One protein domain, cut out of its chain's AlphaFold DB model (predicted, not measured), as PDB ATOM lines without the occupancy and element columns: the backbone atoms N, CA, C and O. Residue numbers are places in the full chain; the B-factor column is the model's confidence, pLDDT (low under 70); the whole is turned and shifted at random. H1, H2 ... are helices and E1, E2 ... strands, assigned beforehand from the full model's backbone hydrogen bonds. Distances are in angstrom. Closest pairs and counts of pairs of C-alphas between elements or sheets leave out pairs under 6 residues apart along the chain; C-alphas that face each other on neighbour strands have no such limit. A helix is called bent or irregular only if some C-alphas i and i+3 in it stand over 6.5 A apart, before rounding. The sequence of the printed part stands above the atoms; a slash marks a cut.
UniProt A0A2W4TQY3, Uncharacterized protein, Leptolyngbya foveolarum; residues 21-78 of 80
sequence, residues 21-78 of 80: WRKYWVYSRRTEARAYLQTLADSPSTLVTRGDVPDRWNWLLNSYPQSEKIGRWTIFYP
ATOM      1  N   TRP A  21     125.416 118.180 128.336       76.75
ATOM      2  CA  TRP A  21     125.864 118.240 126.949       76.75
ATOM      3  C   TRP A  21     126.973 119.279 126.721       76.75
ATOM      4  O   TRP A  21     127.834 119.078 125.863       76.75
ATOM      5  N   ARG A  22     127.017 120.360 127.519       81.44
ATOM      6  CA  ARG A  22     128.023 121.432 127.406       81.44
ATOM      7  C   ARG A  22     129.441 120.932 127.617       81.44
ATOM      8  O   ARG A  22     130.369 121.514 127.068       81.44
ATOM      9  N   LYS A  23     129.633 119.854 128.382       81.38
ATOM     10  CA  LYS A  23     130.971 119.293 128.621       81.38
ATOM     11  C   LYS A  23     131.595 118.688 127.358       81.38
ATOM     12  O   LYS A  23     132.805 118.517 127.314       81.38
ATOM     13  N   TYR A  24     130.782 118.400 126.339       81.00
ATOM     14  CA  TYR A  24     131.235 117.898 125.040       81.00
ATOM     15  C   TYR A  24     131.460 119.021 124.016       81.00
ATOM     16  O   TYR A  24     131.839 118.752 122.878       81.00
ATOM     17  N   TRP A  25     131.228 120.290 124.382       86.94
ATOM     18  CA  TRP A  25     131.532 121.408 123.496       86.94
ATOM     19  C   TRP A  25     133.033 121.602 123.345       86.94
ATOM     20  O   TRP A  25     133.745 121.927 124.295       86.94
ATOM     21  N   VAL A  26     133.493 121.498 122.101       85.19
ATOM     22  CA  VAL A  26     134.874 121.794 121.748       85.19
ATOM     23  C   VAL A  26     134.978 123.225 121.239       85.19
ATOM     24  O   VAL A  26     134.535 123.568 120.140       85.19
ATOM     25  N   TYR A  27     135.601 124.086 122.037       84.94
ATOM     26  CA  TYR A  27     135.859 125.468 121.649       84.94
ATOM     27  C   TYR A  27     137.033 125.538 120.671       84.94
ATOM     28  O   TYR A  27     138.181 125.676 121.074       84.94
ATOM     29  N   SER A  28     136.720 125.505 119.377       76.31
ATOM     30  CA  SER A  28     137.668 125.483 118.245       76.31
ATOM     31  C   SER A  28     138.834 126.487 118.259       76.31
ATOM     32  O   SER A  28     139.799 126.287 117.531       76.31
ATOM     33  N   ARG A  29     138.743 127.579 119.025       81.19
ATOM     34  CA  ARG A  29     139.788 128.614 119.136       81.19
ATOM     35  C   ARG A  29     140.755 128.391 120.300       81.19
ATOM     36  O   ARG A  29     141.703 129.154 120.441       81.19
ATOM     37  N   ARG A  30     140.491 127.403 121.154       84.81
ATOM     38  CA  ARG A  30     141.356 127.061 122.280       84.81
ATOM     39  C   ARG A  30     142.447 126.095 121.836       84.81
ATOM     40  O   ARG A  30     142.212 125.237 120.987       84.81
ATOM     41  N   THR A  31     143.622 126.222 122.434       81.00
ATOM     42  CA  THR A  31     144.802 125.399 122.145       81.00
ATOM     43  C   THR A  31     144.556 123.912 122.394       81.00
ATOM     44  O   THR A  31     145.040 123.071 121.640       81.00
ATOM     45  N   GLU A  32     143.727 123.576 123.382       85.19
ATOM     46  CA  GLU A  32     143.445 122.192 123.783       85.19
ATOM     47  C   GLU A  32     142.490 121.476 122.814       85.19
ATOM     48  O   GLU A  32     142.451 120.246 122.769       85.19
ATOM     49  N   ALA A  33     141.731 122.230 122.009       86.25
ATOM     50  CA  ALA A  33     140.707 121.683 121.119       86.25
ATOM     51  C   ALA A  33     141.289 120.709 120.092       86.25
ATOM     52  O   ALA A  33     140.669 119.693 119.787       86.25
ATOM     53  N   ARG A  34     142.485 121.012 119.572       87.94
ATOM     54  CA  ARG A  34     143.151 120.172 118.573       87.94
ATOM     55  C   ARG A  34     143.507 118.804 119.141       87.94
ATOM     56  O   ARG A  34     143.166 117.800 118.528       87.94
ATOM     57  N   ALA A  35     144.164 118.771 120.300       89.25
ATOM     58  CA  ALA A  35     144.562 117.521 120.937       89.25
ATOM     59  C   ALA A  35     143.336 116.660 121.265       89.25
ATOM     60  O   ALA A  35     143.301 115.485 120.920       89.25
ATOM     61  N   TYR A  36     142.292 117.262 121.838       89.69
ATOM     62  CA  TYR A  36     141.060 116.541 122.144       89.69
ATOM     63  C   TYR A  36     140.375 115.976 120.889       89.69
ATOM     64  O   TYR A  36     140.008 114.805 120.859       89.69
ATOM     65  N   LEU A  37     140.249 116.763 119.815       89.38
ATOM     66  CA  LEU A  37     139.637 116.275 118.574       89.38
ATOM     67  C   LEU A  37     140.466 115.193 117.883       89.38
ATOM     68  O   LEU A  37     139.875 114.291 117.300       89.38
ATOM     69  N   GLN A  38     141.795 115.229 118.011       89.81
ATOM     70  CA  GLN A  38     142.647 114.126 117.568       89.81
ATOM     71  C   GLN A  38     142.308 112.837 118.327       89.81
ATOM     72  O   GLN A  38     142.048 111.825 117.692       89.81
ATOM     73  N   THR A  39     142.180 112.882 119.662       91.56
ATOM     74  CA  THR A  39     141.824 111.676 120.441       91.56
ATOM     75  C   THR A  39     140.468 111.083 120.052       91.56
ATOM     76  O   THR A  39     140.301 109.863 120.063       91.56
ATOM     77  N   LEU A  40     139.502 111.933 119.682       90.50
ATOM     78  CA  LEU A  40     138.205 111.482 119.183       90.50
ATOM     79  C   LEU A  40     138.334 110.831 117.804       90.50
ATOM     80  O   LEU A  40     137.751 109.775 117.584       90.50
ATOM     81  N   ALA A  41     139.114 111.436 116.909       90.69
ATOM     82  CA  ALA A  41     139.327 110.943 115.553       90.69
ATOM     83  C   ALA A  41     140.170 109.660 115.485       90.69
ATOM     84  O   ALA A  41     140.003 108.876 114.557       90.69
ATOM     85  N   ASP A  42     141.045 109.430 116.465       89.38
ATOM     86  CA  ASP A  42     141.830 108.195 116.595       89.38
ATOM     87  C   ASP A  42     140.982 107.015 117.115       89.38
ATOM     88  O   ASP A  42     141.401 105.860 117.048       89.38
ATOM     89  N   SER A  43     139.780 107.291 117.633       86.94
ATOM     90  CA  SER A  43     138.801 106.282 118.052       86.94
ATOM     91  C   SER A  43     137.733 106.075 116.966       86.94
ATOM     92  O   SER A  43     137.457 107.012 116.211       86.94
ATOM     93  N   PRO A  44     137.064 104.904 116.900       87.00
ATOM     94  CA  PRO A  44     135.935 104.694 115.995       87.00
ATOM     95  C   PRO A  44     134.860 105.765 116.211       87.00
ATOM     96  O   PRO A  44     134.176 105.793 117.235       87.00
ATOM     97  N   SER A  45     134.753 106.686 115.261       92.81
ATOM     98  CA  SER A  45     133.914 107.874 115.370       92.81
ATOM     99  C   SER A  45     133.412 108.309 113.995       92.81
ATOM    100  O   SER A  45     133.811 107.784 112.956       92.81
ATOM    101  N   THR A  46     132.480 109.255 113.981       94.25
ATOM    102  CA  THR A  46     131.914 109.833 112.760       94.25
ATOM    103  C   THR A  46     131.806 111.334 112.957       94.25
ATOM    104  O   THR A  46     131.312 111.798 113.988       94.25
ATOM    105  N   LEU A  47     132.259 112.101 111.971       93.44
ATOM    106  CA  LEU A  47     132.151 113.551 111.974       93.44
ATOM    107  C   LEU A  47     130.910 113.968 111.186       93.44
ATOM    108  O   LEU A  47     130.738 113.587 110.033       93.44
ATOM    109  N   VAL A  48     130.058 114.791 111.794       94.56
ATOM    110  CA  VAL A  48     128.867 115.337 111.138       94.56
ATOM    111  C   VAL A  48     128.980 116.851 111.090       94.56
ATOM    112  O   VAL A  48     129.111 117.505 112.127       94.56
ATOM    113  N   THR A  49     128.906 117.426 109.892       93.12
ATOM    114  CA  THR A  49     128.937 118.877 109.693       93.12
ATOM    115  C   THR A  49     127.697 119.364 108.974       93.12
ATOM    116  O   THR A  49     127.105 118.673 108.146       93.12
ATOM    117  N   ARG A  50     127.288 120.593 109.291       93.25
ATOM    118  CA  ARG A  50     126.297 121.317 108.501       93.25
ATOM    119  C   ARG A  50     127.039 122.174 107.483       93.25
ATOM    120  O   ARG A  50     127.670 123.153 107.873       93.25
ATOM    121  N   GLY A  51     126.933 121.824 106.206       87.50
ATOM    122  CA  GLY A  51     127.772 122.393 105.155       87.50
ATOM    123  C   GLY A  51     129.221 121.917 105.255       87.50
ATOM    124  O   GLY A  51     129.498 120.847 105.803       87.50
ATOM    125  N   ASP A  52     130.130 122.723 104.721       85.56
ATOM    126  CA  ASP A  52     131.528 122.336 104.553       85.56
ATOM    127  C   ASP A  52     132.352 122.521 105.835       85.56
ATOM    128  O   ASP A  52     132.060 123.353 106.701       85.56
ATOM    129  N   VAL A  53     133.409 121.721 105.949       88.56
ATOM    130  CA  VAL A  53     134.381 121.800 107.042       88.56
ATOM    131  C   VAL A  53     135.316 122.983 106.764       88.56
ATOM    132  O   VAL A  53     135.879 123.052 105.676       88.56
ATOM    133  N   PRO A  54     135.515 123.929 107.703       87.06
ATOM    134  CA  PRO A  54     136.422 125.049 107.469       87.06
ATOM    135  C   PRO A  54     137.867 124.573 107.288       87.06
ATOM    136  O   PRO A  54     138.312 123.736 108.066       87.06
ATOM    137  N   ASP A  55     138.636 125.205 106.396       88.75
ATOM    138  CA  ASP A  55     139.990 124.761 106.007       88.75
ATOM    139  C   ASP A  55     140.941 124.458 107.173       88.75
ATOM    140  O   ASP A  55     141.730 123.514 107.137       88.75
ATOM    141  N   ARG A  56     140.838 125.227 108.266       85.12
ATOM    142  CA  ARG A  56     141.633 125.016 109.490       85.12
ATOM    143  C   ARG A  56     141.424 123.641 110.145       85.12
ATOM    144  O   ARG A  56     142.193 123.271 111.029       85.12
ATOM    145  N   TRP A  57     140.382 122.917 109.745       87.50
ATOM    146  CA  TRP A  57     140.007 121.582 110.203       87.50
ATOM    147  C   TRP A  57     140.250 120.496 109.154       87.50
ATOM    148  O   TRP A  57     139.962 119.341 109.438       87.50
ATOM    149  N   ASN A  58     140.834 120.807 107.990       89.19
ATOM    150  CA  ASN A  58     141.115 119.796 106.959       89.19
ATOM    151  C   ASN A  58     142.004 118.660 107.481       89.19
ATOM    152  O   ASN A  58     141.843 117.519 107.071       89.19
ATOM    153  N   TRP A  59     142.882 118.944 108.453       89.56
ATOM    154  CA  TRP A  59     143.686 117.915 109.119       89.56
ATOM    155  C   TRP A  59     142.838 116.827 109.792       89.56
ATOM    156  O   TRP A  59     143.282 115.687 109.871       89.56
ATOM    157  N   LEU A  60     141.633 117.163 110.264       90.12
ATOM    158  CA  LEU A  60     140.724 116.228 110.923       90.12
ATOM    159  C   LEU A  60     140.122 115.246 109.912       90.12
ATOM    160  O   LEU A  60     139.877 114.096 110.251       90.12
ATOM    161  N   LEU A  61     139.931 115.685 108.663       92.00
ATOM    162  CA  LEU A  61     139.379 114.856 107.588       92.00
ATOM    163  C   LEU A  61     140.320 113.726 107.166       92.00
ATOM    164  O   LEU A  61     139.859 112.739 106.606       92.00
ATOM    165  N   ASN A  62     141.609 113.812 107.504       91.19
ATOM    166  CA  ASN A  62     142.559 112.725 107.268       91.19
ATOM    167  C   ASN A  62     142.151 111.421 107.981       91.19
ATOM    168  O   ASN A  62     142.483 110.343 107.497       91.19
ATOM    169  N   SER A  63     141.423 111.511 109.101       91.94
ATOM    170  CA  SER A  63     140.903 110.345 109.832       91.94
ATOM    171  C   SER A  63     139.596 109.789 109.247       91.94
ATOM    172  O   SER A  63     139.157 108.714 109.649       91.94
ATOM    173  N   TYR A  64     138.972 110.493 108.298       94.25
ATOM    174  CA  TYR A  64     137.663 110.149 107.740       94.25
ATOM    175  C   TYR A  64     137.707 110.168 106.201       94.25
ATOM    176  O   TYR A  64     137.251 111.127 105.576       94.25
ATOM    177  N   PRO A  65     138.276 109.126 105.567       93.19
ATOM    178  CA  PRO A  65     138.444 109.067 104.116       93.19
ATOM    179  C   PRO A  65     137.124 108.971 103.341       93.19
ATOM    180  O   PRO A  65     137.103 109.279 102.150       93.19
ATOM    181  N   GLN A  66     136.037 108.536 103.982       94.94
ATOM    182  CA  GLN A  66     134.725 108.420 103.354       94.94
ATOM    183  C   GLN A  66     133.833 109.596 103.745       94.94
ATOM    184  O   GLN A  66     133.893 110.081 104.877       94.94
ATOM    185  N   SER A  67     132.972 110.031 102.822       94.75
ATOM    186  CA  SER A  67     131.966 111.048 103.122       94.75
ATOM    187  C   SER A  67     130.680 110.878 102.319       94.75
ATOM    188  O   SER A  67     130.712 110.452 101.166       94.75
ATOM    189  N   GLU A  68     129.557 111.263 102.920       95.50
ATOM    190  CA  GLU A  68     128.240 111.268 102.290       95.50
ATOM    191  C   GLU A  68     127.511 112.585 102.577       95.50
ATOM    192  O   GLU A  68     127.495 113.081 103.708       95.50
ATOM    193  N   LYS A  69     126.887 113.165 101.547       95.81
ATOM    194  CA  LYS A  69     126.124 114.412 101.657       95.81
ATOM    195  C   LYS A  69     124.628 114.129 101.677       95.81
ATOM    196  O   LYS A  69     124.069 113.643 100.699       95.81
ATOM    197  N   ILE A  70     123.968 114.542 102.754       94.75
ATOM    198  CA  ILE A  70     122.529 114.377 102.970       94.75
ATOM    199  C   ILE A  70     121.899 115.761 103.157       94.75
ATOM    200  O   ILE A  70     121.859 116.342 104.248       94.75
ATOM    201  N   GLY A  71     121.419 116.338 102.055       94.12
ATOM    202  CA  GLY A  71     120.858 117.689 102.032       94.12
ATOM    203  C   GLY A  71     121.875 118.751 102.471       94.12
ATOM    204  O   GLY A  71     122.819 119.060 101.745       94.12
ATOM    205  N   ARG A  72     121.659 119.344 103.655       94.62
ATOM    206  CA  ARG A  72     122.548 120.369 104.249       94.62
ATOM    207  C   ARG A  72     123.640 119.785 105.151       94.62
ATOM    208  O   ARG A  72     124.409 120.558 105.719       94.62
ATOM    209  N   TRP A  73     123.667 118.471 105.325       96.19
ATOM    210  CA  TRP A  73     124.598 117.783 106.207       96.19
ATOM    211  C   TRP A  73     125.615 116.988 105.400       96.19
ATOM    212  O   TRP A  73     125.282 116.467 104.336       96.19
ATOM    213  N   THR A  74     126.821 116.874 105.936       96.00
ATOM    214  CA  THR A  74     127.863 115.985 105.431       96.00
ATOM    215  C   THR A  74     128.316 115.092 106.578       96.00
ATOM    216  O   THR A  74     128.563 115.575 107.686       96.00
ATOM    217  N   ILE A  75     128.372 113.792 106.323       95.44
ATOM    218  CA  ILE A  75     128.798 112.762 107.268       95.44
ATOM    219  C   ILE A  75     130.143 112.238 106.778       95.44
ATOM    220  O   ILE A  75     130.236 111.840 105.625       95.44
ATOM    221  N   PHE A  76     131.164 112.227 107.632       95.19
ATOM    222  CA  PHE A  76     132.487 111.677 107.340       95.19
ATOM    223  C   PHE A  76     132.780 110.503 108.277       95.19
ATOM    224  O   PHE A  76     132.565 110.616 109.487       95.19
ATOM    225  N   TYR A  77     133.275 109.387 107.741       95.38
ATOM    226  CA  TYR A  77     133.471 108.142 108.494       95.38
ATOM    227  C   TYR A  77     134.768 107.405 108.096       95.38
ATOM    228  O   TYR A  77     135.284 107.609 106.990       95.38
ATOM    229  N   PRO A  78     135.343 106.592 109.008       90.88
ATOM    230  CA  PRO A  78     136.530 105.785 108.733       90.88
ATOM    231  C   PRO A  78     136.229 104.660 107.735       90.88
ATOM    232  O   PRO A  78     135.073 104.294 107.521       90.88
TER     233      PRO A  78
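What this domain is: This is residues 21 to 78 of the 80 residues of an uncharacterized protein of Leptolyngbya foveolarum (UniProt A0A2W4TQY3). A small antiparallel sheet, ordered E1, E3, E2, makes one end; H2 makes the other, H3 grazes the sheet, and H1 is apart. The 58 printed residues hold H1, H2, E1, H3, E2, E3 in chain order, a mixed class. The whole is compact, radius of gyration of the C-alphas 11.5 A, spanning 30 by 24 by 21 A.

How they stand to each other: Start at E3, residues 73 to 77. Beside it runs E1, residues 47 to 50, antiparallel; N 47 and O 76 are 2.9 A apart. E2, residues 66 to 70, forms a hairpin with E3; N 68 and O 75 are 2.8 A apart. H3, residues 55 to 61, only grazes the sheet with residues 60 to 61. E1, H3, E2 form a split strand-helix-strand unit, E3 between its strands, its crossover right-handed. H2, residues 32 to 41, only just touches H3, with 3 pairs of C-alphas within 8 A; the closest, Ala 41 and Leu 60, are 7.2 A apart. H2 has every O i to N i+4 pair within hydrogen-bond range; H3 has 0 of 3, but 3 of 4 O i to N i+3 pairs.

Where its parts are: Find C-alpha 21 at (125.864, 118.240, 126.949), where H1, residues 21 to 24, begins. H2 runs 14.5 A, E2 13.6 A; E3 ends at C-alpha 77, (133.471, 108.142, 108.494). H3 is irregular: C-alphas 56 and 59 are 7.4 A apart.

The domain as a whole: The farthest C-alphas, Thr 31 and Gly 71, are 32.2 A apart. The printed part has no cut and no long link; no printed residue is under 70 in pLDDT.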